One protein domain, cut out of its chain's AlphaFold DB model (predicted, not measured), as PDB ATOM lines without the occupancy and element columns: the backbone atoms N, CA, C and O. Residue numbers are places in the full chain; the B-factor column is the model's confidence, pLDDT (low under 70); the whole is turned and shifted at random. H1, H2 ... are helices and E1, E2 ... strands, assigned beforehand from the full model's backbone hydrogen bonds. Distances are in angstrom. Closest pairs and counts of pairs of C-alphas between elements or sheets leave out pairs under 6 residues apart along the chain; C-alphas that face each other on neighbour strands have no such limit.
ATOM      1  N   HIS A 233      23.739 173.707  95.967       95.44
ATOM      2  CA  HIS A 233      23.166 174.091  97.249       95.44
ATOM      3  C   HIS A 233      23.954 175.247  97.856       95.44
ATOM      4  O   HIS A 233      25.142 175.420  97.581       95.44
ATOM      5  N   LEU A 234      23.256 176.075  98.631       96.19
ATOM      6  CA  LEU A 234      23.854 177.098  99.475       96.19
ATOM      7  C   LEU A 234      23.198 177.045 100.861       96.19
ATOM      8  O   LEU A 234      21.956 177.044 100.935       96.19
ATOM      9  N   PRO A 235      23.988 177.078 101.945       96.75
ATOM     10  CA  PRO A 235      23.452 177.091 103.293       96.75
ATOM     11  C   PRO A 235      22.841 178.459 103.615       96.75
ATOM     12  O   PRO A 235      23.225 179.504 103.079       96.75
ATOM     13  N   GLY A 236      21.864 178.468 104.514       94.62
ATOM     14  CA  GLY A 236      21.275 179.679 105.070       94.62
ATOM     15  C   GLY A 236      20.708 179.439 106.466       94.62
ATOM     16  O   GLY A 236      20.548 178.297 106.891       94.62
ATOM     17  N   ASN A 237      20.354 180.520 107.170       95.19
ATOM     18  CA  ASN A 237      19.751 180.405 108.498       95.19
ATOM     19  C   ASN A 237      18.422 179.639 108.434       95.19
ATOM     20  O   ASN A 237      17.468 180.126 107.821       95.19
ATOM     21  N   THR A 238      18.403 178.446 109.036       96.12
ATOM     22  CA  THR A 238      17.291 177.481 109.067       96.12
ATOM     23  C   THR A 238      16.721 177.155 107.687       96.12
ATOM     24  O   THR A 238      15.528 176.894 107.550       96.12
ATOM     25  N   ARG A 239      17.543 177.239 106.636       96.75
ATOM     26  CA  ARG A 239      17.108 177.011 105.256       96.75
ATOM     27  C   ARG A 239      18.257 176.565 104.369       96.75
ATOM     28  O   ARG A 239      19.404 176.928 104.598       96.75
ATOM     29  N   ILE A 240      17.924 175.865 103.297       97.62
ATOM     30  CA  ILE A 240      18.859 175.487 102.241       97.62
ATOM     31  C   ILE A 240      18.320 176.058 100.935       97.62
ATOM     32  O   ILE A 240      17.165 175.825 100.574       97.62
ATOM     33  N   ARG A 241      19.136 176.832 100.216       97.50
ATOM     34  CA  ARG A 241      18.792 177.240  98.852       97.50
ATOM     35  C   ARG A 241      19.294 176.166  97.907       97.50
ATOM     36  O   ARG A 241      20.497 175.984  97.776       97.50
ATOM     37  N   VAL A 242      18.368 175.504  97.232       97.38
ATOM     38  CA  VAL A 242      18.662 174.453  96.260       97.38
ATOM     39  C   VAL A 242      18.480 175.029  94.863       97.38
ATOM     40  O   VAL A 242      17.465 175.676  94.598       97.38
ATOM     41  N   SER A 243      19.449 174.821  93.978       96.50
ATOM     42  CA  SER A 243      19.406 175.215  92.570       96.50
ATOM     43  C   SER A 243      19.796 174.073  91.641       96.50
ATOM     44  O   SER A 243      20.484 173.146  92.047       96.50
ATOM     45  N   TRP A 244      19.334 174.121  90.398       94.88
ATOM     46  CA  TRP A 244      19.561 173.088  89.385       94.88
ATOM     47  C   TRP A 244      19.725 173.717  87.999       94.88
ATOM     48  O   TRP A 244      19.350 174.877  87.785       94.88
ATOM     49  N   ASP A 245      20.268 172.946  87.058       90.38
ATOM     50  CA  ASP A 245      20.330 173.341  85.651       90.38
ATOM     51  C   ASP A 245      18.919 173.406  85.068       90.38
ATOM     52  O   ASP A 245      18.030 172.656  85.468       90.38
ATOM     53  N   THR A 246      18.690 174.303  84.108       75.69
ATOM     54  CA  THR A 246      17.362 174.486  83.513       75.69
ATOM     55  C   THR A 246      16.755 173.162  83.067       75.69
ATOM     56  O   THR A 246      17.353 172.399  82.309       75.69
ATOM     57  N   ILE A 247      15.530 172.919  83.518       71.75
ATOM     58  CA  ILE A 247      14.790 171.708  83.200       71.75
ATOM     59  C   ILE A 247      14.332 171.827  81.742       71.75
ATOM     60  O   ILE A 247      13.459 172.641  81.446       71.75
ATOM     61  N   GLY A 248      14.922 171.060  80.819       58.84
ATOM     62  CA  GLY A 248      14.318 170.887  79.492       58.84
ATOM     63  C   GLY A 248      15.171 171.097  78.242       58.84
ATOM     64  O   GLY A 248      14.593 171.422  77.209       58.84
ATOM     65  N   GLU A 249      16.477 170.812  78.233       50.50
ATOM     66  CA  GLU A 249      17.203 170.745  76.944       50.50
ATOM     67  C   GLU A 249      16.794 169.539  76.056       50.50
ATOM     68  O   GLU A 249      17.271 169.393  74.935       50.50
ATOM     69  N   GLY A 250      15.851 168.699  76.511       49.53
ATOM     70  CA  GLY A 250      15.412 167.474  75.825       49.53
ATOM     71  C   GLY A 250      13.970 167.436  75.298       49.53
ATOM     72  O   GLY A 250      13.529 166.369  74.885       49.53
ATOM     73  N   GLY A 251      13.204 168.535  75.323       45.00
ATOM     74  CA  GLY A 251      11.838 168.540  74.759       45.00
ATOM     75  C   GLY A 251      10.824 167.633  75.478       45.00
ATOM     76  O   GLY A 251       9.809 167.255  74.894       45.00
ATOM     77  N   LEU A 252      11.090 167.281  76.737       46.25
ATOM     78  CA  LEU A 252      10.231 166.425  77.549       46.25
ATOM     79  C   LEU A 252       9.107 167.240  78.203       46.25
ATOM     80  O   LEU A 252       9.367 168.220  78.895       46.25
ATOM     81  N   VAL A 253       7.879 166.805  77.900       56.53
ATOM     82  CA  VAL A 253       6.615 166.857  78.659       56.53
ATOM     83  C   VAL A 253       6.418 167.974  79.693       56.53
ATOM     84  O   VAL A 253       7.193 168.152  80.619       56.53
ATOM     85  N   SER A 254       5.294 168.681  79.548       76.81
ATOM     86  CA  SER A 254       4.708 169.720  80.407       76.81
ATOM     87  C   SER A 254       5.078 169.655  81.902       76.81
ATOM     88  O   SER A 254       4.289 169.201  82.732       76.81
ATOM     89  N   LEU A 255       6.261 170.151  82.253       87.69
ATOM     90  CA  LEU A 255       6.694 170.324  83.635       87.69
ATOM     91  C   LEU A 255       5.793 171.343  84.327       87.69
ATOM     92  O   LEU A 255       5.587 172.448  83.821       87.69
ATOM     93  N   THR A 256       5.272 170.988  85.494       91.62
ATOM     94  CA  THR A 256       4.436 171.879  86.309       91.62
ATOM     95  C   THR A 256       5.135 172.359  87.564       91.62
ATOM     96  O   THR A 256       4.712 173.368  88.130       91.62
ATOM     97  N   GLY A 257       6.214 171.700  87.982       93.31
ATOM     98  CA  GLY A 257       6.965 172.106  89.158       93.31
ATOM     99  C   GLY A 257       8.126 171.191  89.514       93.31
ATOM    100  O   GLY A 257       8.398 170.195  88.840       93.31
ATOM    101  N   VAL A 258       8.785 171.527  90.619       95.50
ATOM    102  CA  VAL A 258       9.861 170.749  91.241       95.50
ATOM    103  C   VAL A 258       9.575 170.627  92.727       95.50
ATOM    104  O   VAL A 258       9.280 171.624  93.385       95.50
ATOM    105  N   ASN A 259       9.702 169.417  93.260       97.31
ATOM    106  CA  ASN A 259       9.682 169.152  94.691       97.31
ATOM    107  C   ASN A 259      11.110 168.928  95.189       97.31
ATOM    108  O   ASN A 259      11.918 168.286  94.517       97.31
ATOM    109  N   VAL A 260      11.400 169.437  96.383       97.75
ATOM    110  CA  VAL A 260      12.651 169.188  97.103       97.75
ATOM    111  C   VAL A 260      12.348 168.339  98.311       97.75
ATOM    112  O   VAL A 260      11.386 168.602  99.036       97.75
ATOM    113  N   TYR A 261      13.187 167.340  98.522       98.19
ATOM    114  CA  TYR A 261      13.101 166.388  99.608       98.19
ATOM    115  C   TYR A 261      14.323 166.537 100.491       98.19
ATOM    116  O   TYR A 261      15.440 166.624  99.986       98.19
ATOM    117  N   CYS A 262      14.089 166.573 101.796       97.62
ATOM    118  CA  CYS A 262      15.120 166.666 102.808       97.62
ATOM    119  C   CYS A 262      14.931 165.521 103.799       97.62
ATOM    120  O   CYS A 262      13.814 165.249 104.237       97.62
ATOM    121  N   ASP A 263      16.028 164.899 104.197       96.88
ATOM    122  CA  ASP A 263      16.069 163.933 105.288       96.88
ATOM    123  C   ASP A 263      17.298 164.248 106.145       96.88
ATOM    124  O   ASP A 263      18.378 164.425 105.577       96.88
ATOM    125  N   PRO A 264      17.189 164.401 107.477       94.62
ATOM    126  CA  PRO A 264      18.370 164.571 108.319       94.62
ATOM    127  C   PRO A 264      19.345 163.417 108.072       94.62
ATOM    128  O   PRO A 264      18.994 162.250 108.256       94.62
ATOM    129  N   SER A 265      20.566 163.730 107.632       86.56
ATOM    130  CA  SER A 265      21.566 162.696 107.393       86.56
ATOM    131  C   SER A 265      21.973 162.126 108.741       86.56
ATOM    132  O   SER A 265      22.420 162.862 109.628       86.56
ATOM    133  N   VAL A 266      21.832 160.819 108.911       75.44
ATOM    134  CA  VAL A 266      22.416 160.159 110.070       75.44
ATOM    135  C   VAL A 266      23.911 160.155 109.804       75.44
ATOM    136  O   VAL A 266      24.347 159.590 108.806       75.44
ATOM    137  N   ALA A 267      24.701 160.830 110.640       64.25
ATOM    138  CA  ALA A 267      26.145 160.684 110.563       64.25
ATOM    139  C   ALA A 267      26.441 159.210 110.837       64.25
ATOM    140  O   ALA A 267      26.389 158.760 111.985       64.25
ATOM    141  N   THR A 268      26.668 158.441 109.776       57.00
ATOM    142  CA  THR A 268      27.110 157.064 109.888       57.00
ATOM    143  C   THR A 268      28.511 157.166 110.452       57.00
ATOM    144  O   THR A 268      29.482 157.369 109.727       57.00
ATOM    145  N   GLU A 315      29.807 160.740 102.181       68.31
ATOM    146  CA  GLU A 315      28.697 160.212 101.431       68.31
ATOM    147  C   GLU A 315      27.481 160.516 102.272       68.31
ATOM    148  O   GLU A 315      27.276 159.988 103.370       68.31
ATOM    149  N   CYS A 316      26.719 161.461 101.747       83.25
ATOM    150  CA  CYS A 316      25.439 161.842 102.266       83.25
ATOM    151  C   CYS A 316      24.505 160.635 102.216       83.25
ATOM    152  O   CYS A 316      23.803 160.411 101.232       83.25
ATOM    153  N   SER A 317      24.540 159.811 103.255       82.06
ATOM    154  CA  SER A 317      23.753 158.593 103.323       82.06
ATOM    155  C   SER A 317      22.445 158.907 104.035       82.06
ATOM    156  O   SER A 317      22.377 159.061 105.253       82.06
ATOM    157  N   SER A 318      21.380 159.022 103.245       91.94
ATOM    158  CA  SER A 318      20.014 158.898 103.742       91.94
ATOM    159  C   SER A 318      19.448 157.581 103.219       91.94
ATOM    160  O   SER A 318      19.305 157.443 102.004       91.94
ATOM    161  N   PRO A 319      19.071 156.632 104.096       91.12
ATOM    162  CA  PRO A 319      18.444 155.386 103.662       91.12
ATOM    163  C   PRO A 319      17.056 155.613 103.041       91.12
ATOM    164  O   PRO A 319      16.523 154.715 102.397       91.12
ATOM    165  N   ASN A 320      16.455 156.792 103.247       94.81
ATOM    166  CA  ASN A 320      15.158 157.145 102.676       94.81
ATOM    167  C   ASN A 320      15.288 157.741 101.266       94.81
ATOM    168  O   ASN A 320      14.393 157.548 100.449       94.81
ATOM    169  N   LEU A 321      16.374 158.470 100.980       94.69
ATOM    170  CA  LEU A 321      16.605 159.092  99.670       94.69
ATOM    171  C   LEU A 321      17.490 158.238  98.747       94.69
ATOM    172  O   LEU A 321      17.368 158.345  97.530       94.69
ATOM    173  N   VAL A 322      18.352 157.384  99.312       92.06
ATOM    174  CA  VAL A 322      19.210 156.437  98.585       92.06
ATOM    175  C   VAL A 322      18.921 155.019  99.086       92.06
ATOM    176  O   VAL A 322      19.339 154.658 100.188       92.06
ATOM    177  N   PRO A 323      18.208 154.190  98.307       88.75
ATOM    178  CA  PRO A 323      17.994 152.791  98.636       88.75
ATOM    179  C   PRO A 323      19.331 152.061  98.714       88.75
ATOM    180  O   PRO A 323      20.221 152.302  97.899       88.75
ATOM    181  N   ALA A 324      19.449 151.113  99.646       86.44
ATOM    182  CA  ALA A 324      20.657 150.297  99.799       86.44
ATOM    183  C   ALA A 324      21.040 149.543  98.508       86.44
ATOM    184  O   ALA A 324      22.214 149.277  98.272       86.44
ATOM    185  N   ASP A 325      20.055 149.255  97.654       87.56
ATOM    186  CA  ASP A 325      20.233 148.544  96.386       87.56
ATOM    187  C   ASP A 325      20.695 149.456  95.230       87.56
ATOM    188  O   ASP A 325      20.823 148.998  94.095       87.56
ATOM    189  N   GLY A 326      20.882 150.762  95.475       85.62
ATOM    190  CA  GLY A 326      21.187 151.755  94.436       85.62
ATOM    191  C   GLY A 326      20.029 152.009  93.461       85.62
ATOM    192  O   GLY A 326      20.215 152.634  92.417       85.62
ATOM    193  N   GLY A 327      18.837 151.498  93.781       89.06
ATOM    194  CA  GLY A 327      17.632 151.684  92.987       89.06
ATOM    195  C   GLY A 327      17.129 153.125  93.013       89.06
ATOM    196  O   GLY A 327      17.409 153.902  93.923       89.06
ATOM    197  N   THR A 328      16.337 153.477  92.011       90.12
ATOM    198  CA  THR A 328      15.714 154.794  91.922       90.12
ATOM    199  C   THR A 328      14.512 154.893  92.860       90.12
ATOM    200  O   THR A 328      13.619 154.048  92.813       90.12
ATOM    201  N   VAL A 329      14.446 155.945  93.677       93.88
ATOM    202  CA  VAL A 329      13.267 156.242  94.509       93.88
ATOM    203  C   VAL A 329      12.252 157.019  93.685       93.88
ATOM    204  O   VAL A 329      12.582 158.069  93.132       93.88
ATOM    205  N   LEU A 330      11.016 156.522  93.636       93.44
ATOM    206  CA  LEU A 330       9.861 157.256  93.121       93.44
ATOM    207  C   LEU A 330       9.022 157.746  94.313       93.44
ATOM    208  O   LEU A 330       8.422 156.916  94.999       93.44
ATOM    209  N   PRO A 331       8.973 159.062  94.581       94.44
ATOM    210  CA  PRO A 331       8.171 159.617  95.665       94.44
ATOM    211  C   PRO A 331       6.669 159.381  95.461       94.44
ATOM    212  O   PRO A 331       6.087 159.850  94.482       94.44
ATOM    213  N   ASP A 332       6.024 158.721  96.419       90.69
ATOM    214  CA  ASP A 332       4.565 158.643  96.514       90.69
ATOM    215  C   ASP A 332       3.993 159.746  97.432       90.69
ATOM    216  O   ASP A 332       4.704 160.630  97.927       90.69
ATOM    217  N   ASN A 333       2.678 159.734  97.660       90.44
ATOM    218  CA  ASN A 333       2.026 160.707  98.539       90.44
ATOM    219  C   ASN A 333       2.484 160.616 100.004       90.44
ATOM    220  O   ASN A 333       2.560 161.648 100.676       90.44
ATOM    221  N   GLU A 334       2.784 159.421 100.512       91.94
ATOM    222  CA  GLU A 334       3.258 159.240 101.887       91.94
ATOM    223  C   GLU A 334       4.671 159.817 102.044       91.94
ATOM    224  O   GLU A 334       4.934 160.607 102.957       91.94
ATOM    225  N   PHE A 335       5.545 159.528 101.080       94.81
ATOM    226  CA  PHE A 335       6.886 160.077 100.968       94.81
ATOM    227  C   PHE A 335       6.865 161.607 100.876       94.81
ATOM    228  O   PHE A 335       7.591 162.290 101.602       94.81
ATOM    229  N   ASN A 336       5.981 162.160 100.040       94.56
ATOM    230  CA  ASN A 336       5.788 163.603  99.898       94.56
ATOM    231  C   ASN A 336       5.380 164.268 101.216       94.56
ATOM    232  O   ASN A 336       5.875 165.347 101.532       94.56
ATOM    233  N   ASN A 337       4.505 163.640 101.998       95.00
ATOM    234  CA  ASN A 337       4.071 164.200 103.277       95.00
ATOM    235  C   ASN A 337       5.186 164.195 104.333       95.00
ATOM    236  O   ASN A 337       5.200 165.061 105.207       95.00
ATOM    237  N   LYS A 338       6.114 163.236 104.254       96.31
ATOM    238  CA  LYS A 338       7.176 163.052 105.247       96.31
ATOM    239  C   LYS A 338       8.447 163.841 104.936       96.31
ATOM    240  O   LYS A 338       8.998 164.467 105.836       96.31
ATOM    241  N   PHE A 339       8.910 163.819 103.689       97.56
ATOM    242  CA  PHE A 339      10.249 164.302 103.335       97.56
ATOM    243  C   PHE A 339      10.254 165.575 102.494       97.56
ATOM    244  O   PHE A 339      11.307 166.193 102.347       97.56
ATOM    245  N   ARG A 340       9.116 166.003 101.930       97.69
ATOM    246  CA  ARG A 340       9.093 167.225 101.117       97.69
ATOM    247  C   ARG A 340       9.408 168.434 101.992       97.69
ATOM    248  O   ARG A 340       8.702 168.690 102.968       97.69
ATOM    249  N   CYS A 341      10.432 169.181 101.593       97.88
ATOM    250  CA  CYS A 341      10.909 170.355 102.310       97.88
ATOM    251  C   CYS A 341      10.873 171.668 101.530       97.88
ATOM    252  O   CYS A 341      11.100 172.741 102.087       97.88
ATOM    253  N   GLY A 342      10.564 171.595 100.241       97.06
ATOM    254  CA  GLY A 342      10.342 172.753  99.393       97.06
ATOM    255  C   GLY A 342       9.590 172.343  98.136       97.06
ATOM    256  O   GLY A 342       9.596 171.177  97.739       97.06
ATOM    257  N   SER A 343       8.926 173.302  97.502       96.75
ATOM    258  CA  SER A 343       8.291 173.085  96.205       96.75
ATOM    259  C   SER A 343       8.276 174.372  95.402       96.75
ATOM    260  O   SER A 343       8.023 175.448  95.944       96.75
ATOM    261  N   LEU A 344       8.493 174.249  94.102       95.19
ATOM    262  CA  LEU A 344       8.349 175.320  93.136       95.19
ATOM    263  C   LEU A 344       7.247 174.933  92.151       95.19
ATOM    264  O   LEU A 344       7.328 173.881  91.525       95.19
ATOM    265  N   THR A 345       6.252 175.798  91.977       93.38
ATOM    266  CA  THR A 345       5.268 175.680  90.894       93.38
ATOM    267  C   THR A 345       5.718 176.518  89.698       93.38
ATOM    268  O   THR A 345       6.111 177.673  89.856       93.38
ATOM    269  N   GLY A 346       5.629 175.949  88.500       88.25
ATOM    270  CA  GLY A 346       6.087 176.529  87.239       88.25
ATOM    271  C   GLY A 346       7.299 175.798  86.658       88.25
ATOM    272  O   GLY A 346       7.968 175.021  87.331       88.25
ATOM    273  N   ASN A 347       7.586 176.071  85.386       84.50
ATOM    274  CA  ASN A 347       8.653 175.425  84.612       84.50
ATOM    275  C   ASN A 347       9.899 176.304  84.401       84.50
ATOM    276  O   ASN A 347      10.862 175.852  83.793       84.50
ATOM    277  N   THR A 348       9.897 177.558  84.865       85.00
ATOM    278  CA  THR A 348      10.991 178.514  84.603       85.00
ATOM    279  C   THR A 348      11.935 178.736  85.779       85.00
ATOM    280  O   THR A 348      12.944 179.417  85.618       85.00
ATOM    281  N   GLY A 349      11.609 178.253  86.978       88.31
ATOM    282  CA  GLY A 349      12.487 178.452  88.129       88.31
ATOM    283  C   GLY A 349      13.621 177.430  88.158       88.31
ATOM    284  O   GLY A 349      13.429 176.255  87.863       88.31
ATOM    285  N   SER A 350      14.801 177.907  88.538       93.12
ATOM    286  CA  SER A 350      16.032 177.122  88.695       93.12
ATOM    287  C   SER A 350      16.499 177.046  90.149       93.12
ATOM    288  O   SER A 350      17.613 176.610  90.424       93.12
ATOM    289  N   SER A 351      15.687 177.534  91.092       95.25
ATOM    290  CA  SER A 351      15.993 177.438  92.515       95.25
ATOM    291  C   SER A 351      14.750 177.489  93.386       95.25
ATOM    292  O   SER A 351      13.777 178.162  93.042       95.25
ATOM    293  N   VAL A 352      14.836 176.873  94.558       97.12
ATOM    294  CA  VAL A 352      13.814 176.901  95.605       97.12
ATOM    295  C   VAL A 352      14.482 176.929  96.977       97.12
ATOM    296  O   VAL A 352      15.631 176.519  97.143       97.12
ATOM    297  N   ILE A 353      13.769 177.471  97.958       97.69
ATOM    298  CA  ILE A 353      14.206 177.484  99.351       97.69
ATOM    299  C   ILE A 353      13.537 176.299 100.043       97.69
ATOM    300  O   ILE A 353      12.312 176.211 100.044       97.69
ATOM    301  N   ALA A 354      14.344 175.406 100.607       97.25
ATOM    302  CA  ALA A 354      13.894 174.395 101.547       97.25
ATOM    303  C   ALA A 354      14.034 174.952 102.966       97.25
ATOM    304  O   ALA A 354      15.138 175.322 103.368       97.25
ATOM    305  N   ASP A 355      12.937 175.066 103.707       97.06
ATOM    306  CA  ASP A 355      12.905 175.734 105.019       97.06
ATOM    307  C   ASP A 355      12.321 174.872 106.142       97.06
ATOM    308  O   ASP A 355      12.540 175.159 107.318       97.06
ATOM    309  N   SER A 356      11.616 173.795 105.804       96.38
ATOM    310  CA  SER A 356      10.954 172.926 106.768       96.38
ATOM    311  C   SER A 356      10.821 171.509 106.230       96.38
ATOM    312  O   SER A 356      10.686 171.341 105.037       96.38
ATOM    313  N   VAL A 357      10.840 170.481 107.074       96.31
ATOM    314  CA  VAL A 357      10.561 169.080 106.713       96.31
ATOM    315  C   VAL A 357       9.487 168.542 107.655       96.31
ATOM    316  O   VAL A 357       9.543 168.786 108.859       96.31
ATOM    317  N   ALA A 358       8.459 167.881 107.116       93.06
ATOM    318  CA  ALA A 358       7.284 167.436 107.881       93.06
ATOM    319  C   ALA A 358       6.627 168.553 108.734       93.06
ATOM    320  O   ALA A 358       6.094 168.301 109.813       93.06
ATOM    321  N   GLY A 359       6.688 169.808 108.270       93.50
ATOM    322  CA  GLY A 359       6.158 170.976 108.987       93.50
ATOM    323  C   GLY A 359       7.059 171.537 110.097       93.50
ATOM    324  O   GLY A 359       6.671 172.501 110.756       93.50
ATOM    325  N   HIS A 360       8.258 170.984 110.298       95.50
ATOM    326  CA  HIS A 360       9.247 171.487 111.253       95.50
ATOM    327  C   HIS A 360      10.371 172.242 110.533       95.50
ATOM    328  O   HIS A 360      10.904 171.700 109.568       95.50
ATOM    329  N   PRO A 361      10.765 173.452 110.975       97.12
ATOM    330  CA  PRO A 361      11.878 174.181 110.372       97.12
ATOM    331  C   PRO A 361      13.181 173.375 110.366       97.12
ATOM    332  O   PRO A 361      13.426 172.592 111.287       97.12
ATOM    333  N   LEU A 362      14.034 173.596 109.363       97.12
ATOM    334  CA  LEU A 362      15.376 173.011 109.360       97.12
ATOM    335  C   LEU A 362      16.206 173.564 110.529       97.12
ATOM    336  O   LEU A 362      16.115 174.744 110.874       97.12
ATOM    337  N   VAL A 363      17.035 172.716 111.137       97.06
ATOM    338  CA  VAL A 363      17.839 173.066 112.316       97.06
ATOM    339  C   VAL A 363      19.271 173.383 111.895       97.06
ATOM    340  O   VAL A 363      19.924 172.575 111.235       97.06
ATOM    341  N   ASN A 364      19.782 174.548 112.306       96.81
ATOM    342  CA  ASN A 364      21.178 174.912 112.054       96.81
ATOM    343  C   ASN A 364      22.143 173.906 112.692       96.81
ATOM    344  O   ASN A 364      21.917 173.437 113.807       96.81
ATOM    345  N   GLY A 365      23.228 173.586 111.987       94.56
ATOM    346  CA  GLY A 365      24.226 172.605 112.418       94.56
ATOM    347  C   GLY A 365      23.800 171.140 112.253       94.56
ATOM    348  O   GLY A 365      24.596 170.253 112.545       94.56
ATOM    349  N   THR A 366      22.578 170.864 111.781       95.12
ATOM    350  CA  THR A 366      22.151 169.509 111.397       95.12
ATOM    351  C   THR A 366      22.347 169.329 109.898       95.12
ATOM    352  O   THR A 366      21.788 170.087 109.114       95.12
ATOM    353  N   THR A 367      23.134 168.339 109.483       95.00
ATOM    354  CA  THR A 367      23.307 168.024 108.061       95.00
ATOM    355  C   THR A 367      22.059 167.328 107.520       95.00
ATOM    356  O   THR A 367      21.523 166.409 108.143       95.00
ATOM    357  N   TYR A 368      21.583 167.769 106.357       96.38
ATOM    358  CA  TYR A 368      20.450 167.184 105.649       96.38
ATOM    359  C   TYR A 368      20.904 166.627 104.304       96.38
ATOM    360  O   TYR A 368      21.618 167.290 103.552       96.38
ATOM    361  N   ALA A 369      20.433 165.425 103.996       96.31
ATOM    362  CA  ALA A 369      20.427 164.871 102.658       96.31
ATOM    363  C   ALA A 369      19.304 165.522 101.854       96.31
ATOM    364  O   ALA A 369      18.151 165.520 102.285       96.31
ATOM    365  N   VAL A 370      19.646 166.084 100.700       96.81
ATOM    366  CA  VAL A 370      18.735 166.830  99.837       96.81
ATOM    367  C   VAL A 370      18.699 166.191  98.456       96.81
ATOM    368  O   VAL A 370      19.739 165.961  97.842       96.81
ATOM    369  N   ALA A 371      17.494 165.941  97.954       97.00
ATOM    370  CA  ALA A 371      17.244 165.497  96.586       97.00
ATOM    371  C   ALA A 371      16.098 166.299  95.974       97.00
ATOM    372  O   ALA A 371      15.265 166.864  96.686       97.00
ATOM    373  N   ILE A 372      16.030 166.333  94.649       96.62
ATOM    374  CA  ILE A 372      14.950 166.997  93.923       96.62
ATOM    375  C   ILE A 372      14.280 166.037  92.948       96.62
ATOM    376  O   ILE A 372      14.929 165.158  92.390       96.62
ATOM    377  N   ALA A 373      12.983 166.224  92.723       96.31
ATOM    378  CA  ALA A 373      12.254 165.545  91.659       96.31
ATOM    379  C   ALA A 373      11.345 166.522  90.922       96.31
ATOM    380  O   ALA A 373      10.747 167.428  91.511       96.31
ATOM    381  N   ALA A 374      11.241 166.326  89.616       95.00
ATOM    382  CA  ALA A 374      10.355 167.093  88.764       95.00
ATOM    383  C   ALA A 374       8.913 166.568  88.849       95.00
ATOM    384  O   ALA A 374       8.676 165.410  89.190       95.00
ATOM    385  N   THR A 375       7.948 167.427  88.525       94.88
ATOM    386  CA  THR A 375       6.521 167.079  88.457       94.88
ATOM    387  C   THR A 375       5.926 167.479  87.116       94.88
ATOM    388  O   THR A 375       6.267 168.533  86.573       94.88
ATOM    389  N   ASP A 376       5.052 166.633  86.573       94.25
ATOM    390  CA  ASP A 376       4.375 166.860  85.293       94.25
ATOM    391  C   ASP A 376       2.955 167.439  85.446       94.25
ATOM    392  O   ASP A 376       2.437 167.693  86.538       94.25
ATOM    393  N   GLN A 377       2.283 167.626  84.314       93.81
ATOM    394  CA  GLN A 377       0.880 168.039  84.227       93.81
ATOM    395  C   GLN A 377      -0.137 167.000  84.721       93.81
ATOM    396  O   GLN A 377      -1.309 167.330  84.843       93.81
ATOM    397  N   PHE A 378       0.260 165.762  85.002       94.44
ATOM    398  CA  PHE A 378      -0.584 164.748  85.636       94.44
ATOM    399  C   PHE A 378      -0.346 164.671  87.148       94.44
ATOM    400  O   PHE A 378      -1.025 163.903  87.831       94.44
ATOM    401  N   ASN A 379       0.543 165.521  87.675       94.56
ATOM    402  CA  ASN A 379       1.014 165.501  89.051       94.56
ATOM    403  C   ASN A 379       1.757 164.199  89.406       94.56
ATOM    404  O   ASN A 379       1.737 163.767  90.559       94.56
ATOM    405  N   ASN A 380       2.404 163.568  88.424       95.00
ATOM    406  CA  ASN A 380       3.358 162.494  88.660       95.00
ATOM    407  C   ASN A 380       4.677 163.104  89.117       95.00
ATOM    408  O   ASN A 380       5.192 164.034  88.490       95.00
ATOM    409  N   VAL A 381       5.227 162.565  90.201       95.31
ATOM    410  CA  VAL A 381       6.575 162.906  90.646       95.31
ATOM    411  C   VAL A 381       7.561 161.975  89.952       95.31
ATOM    412  O   VAL A 381       7.380 160.758  89.933       95.31
ATOM    413  N   GLY A 382       8.588 162.569  89.358       94.19
ATOM    414  CA  GLY A 382       9.709 161.858  88.767       94.19
ATOM    415  C   GLY A 382      10.581 161.118  89.781       94.19
ATOM    416  O   GLY A 382      10.411 161.274  90.991       94.19
ATOM    417  N   PRO A 383      11.563 160.344  89.301       94.94
ATOM    418  CA  PRO A 383      12.614 159.821  90.159       94.94
ATOM    419  C   PRO A 383      13.382 160.937  90.887       94.94
ATOM    420  O   PRO A 383      13.513 162.050  90.370       94.94
ATOM    421  N   LEU A 384      13.918 160.630  92.072       96.00
ATOM    422  CA  LEU A 384      14.821 161.535  92.788       96.00
ATOM    423  C   LEU A 384      16.140 161.742  92.024       96.00
ATOM    424  O   LEU A 384      16.666 160.825  91.392       96.00
ATOM    425  N   SER A 385      16.693 162.952  92.118       95.31
ATOM    426  CA  SER A 385      18.056 163.270  91.690       95.31
ATOM    427  C   SER A 385      19.103 162.587  92.571       95.31
ATOM    428  O   SER A 385      18.797 162.042  93.631       95.31
ATOM    429  N   ASN A 386      20.376 162.732  92.193       93.12
ATOM    430  CA  ASN A 386      21.481 162.463  93.111       93.12
ATOM    431  C   ASN A 386      21.311 163.274  94.404       93.12
ATOM    432  O   ASN A 386      20.873 164.430  94.367       93.12
ATOM    433  N   VAL A 387      21.668 162.653  95.527       94.38
ATOM    434  CA  VAL A 387      21.577 163.253  96.860       94.38
ATOM    435  C   VAL A 387      22.802 164.120  97.127       94.38
ATOM    436  O   VAL A 387      23.934 163.712  96.870       94.38
ATOM    437  N   VAL A 388      22.576 165.310  97.678       94.69
ATOM    438  CA  VAL A 388      23.624 166.218  98.159       94.69
ATOM    439  C   VAL A 388      23.440 166.494  99.644       94.69
ATOM    440  O   VAL A 388      22.311 166.584 100.118       94.69
ATOM    441  N   CYS A 389      24.539 166.630 100.380       95.00
ATOM    442  CA  CYS A 389      24.498 166.993 101.793       95.00
ATOM    443  C   CYS A 389      24.707 168.486 101.963       95.00
ATOM    444  O   CYS A 389      25.646 169.040 101.400       95.00
ATOM    445  N   GLU A 390      23.874 169.109 102.785       95.81
ATOM    446  CA  GLU A 390      24.041 170.504 103.166       95.81
ATOM    447  C   GLU A 390      23.675 170.700 104.638       95.81
ATOM    448  O   GLU A 390      22.767 170.051 105.163       95.81
ATOM    449  N   THR A 391      24.392 171.594 105.313       96.06
ATOM    450  CA  THR A 391      24.165 171.913 106.724       96.06
ATOM    451  C   THR A 391      23.725 173.369 106.824       96.06
ATOM    452  O   THR A 391      24.530 174.254 106.553       96.06
TER     453      THR A 391
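AT A GLANCE: This is residues 233 to 268 and 315 to 391 of the 463 residues of an uncharacterized protein of Labilithrix luteola (UniProt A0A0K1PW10). A small sandwich: the strongly twisted sheet of E4, E3, E6 and E7 has the smaller sheet of E1, E2 and E5 face to face with it, the strands of the two crossed at 45 degrees. One short helix, H1, is on the larger sheet, away from the smaller one, and long unnamed stretches lie around the two sheets. The printed part has 113 residues, with E1, E2, E3, H1, E4, E5, E6 and E7 in order along the chain; both sheets are antiparallel, ordered E4, E3, E6, E7 and E1, E2, E5. The class is mostly strand, though under half of the residues are in named elements. The whole is compact and rounded, with a radius of gyration of the C-alphas of 13.5 A and spans of 39 by 33 by 24 A.

IN THESE COORDINATES: In the larger sheet, E3 is residues 255 to 264, 27.9 A long, from C-alpha 255 at (6.694, 170.324, 83.635). E6 is residues 368 to 376, 25.9 A; E4 is residues 340 to 345, 13.8 A; E7 is residues 388 to 390, its C-alpha 390 at (24.041, 170.504, 103.166). In the smaller sheet, E1 is residues 233 to 236, beginning at C-alpha 233 (23.166, 174.091, 97.249), E2 is residues 239 to 243, 13.0 A, and E5 is residues 351 to 354. H1 is residues 333 to 339, 10.2 A.

HOW THE PARTS SIT: E3 and E6, the inner strands, are antiparallel at 161 degrees, with N 259 and O 373 2.8 A apart, within hydrogen-bond range. E4, an edge strand, pairs with E3 through N 260 and O 342, 2.8 A. E7, the other edge, forms a hairpin with E6, with N 370 and O 388 at 2.8 A. In the smaller sheet, E1 and E2 form a hairpin, N 234 and O 241 at 2.9 A, and E2 pairs with E5, N 240 and O 354 at 2.8 A. Between the sheets, the closest C-alphas of E4 and E5 are Gly 342 and Ala 354, 4.5 A, and those of E1 and E7 are Pro 235 and Glu 390, 6.6 A. H1 stands up from the larger sheet at 44 degrees, at a height over the sheet of 5.7 A, and is only just over E4, on which 3 of its 7 C-alphas fall. Every O i to N i+4 pair of H1 is within hydrogen-bond range.

THE WHOLE: The C-alphas of Gly 251 and Thr 268 are the two farthest apart, 40.0 A. Residues 269 to 314 are not printed, and C-alphas 268 and 315 are 9.2 A apart across this cut. The links E2 to E3, E5 to E6 and E6 to E7 are long. The mean pLDDT of the printed part is 90.3; it is under 70 at residues 248 to 253, 267 to 268 and 315.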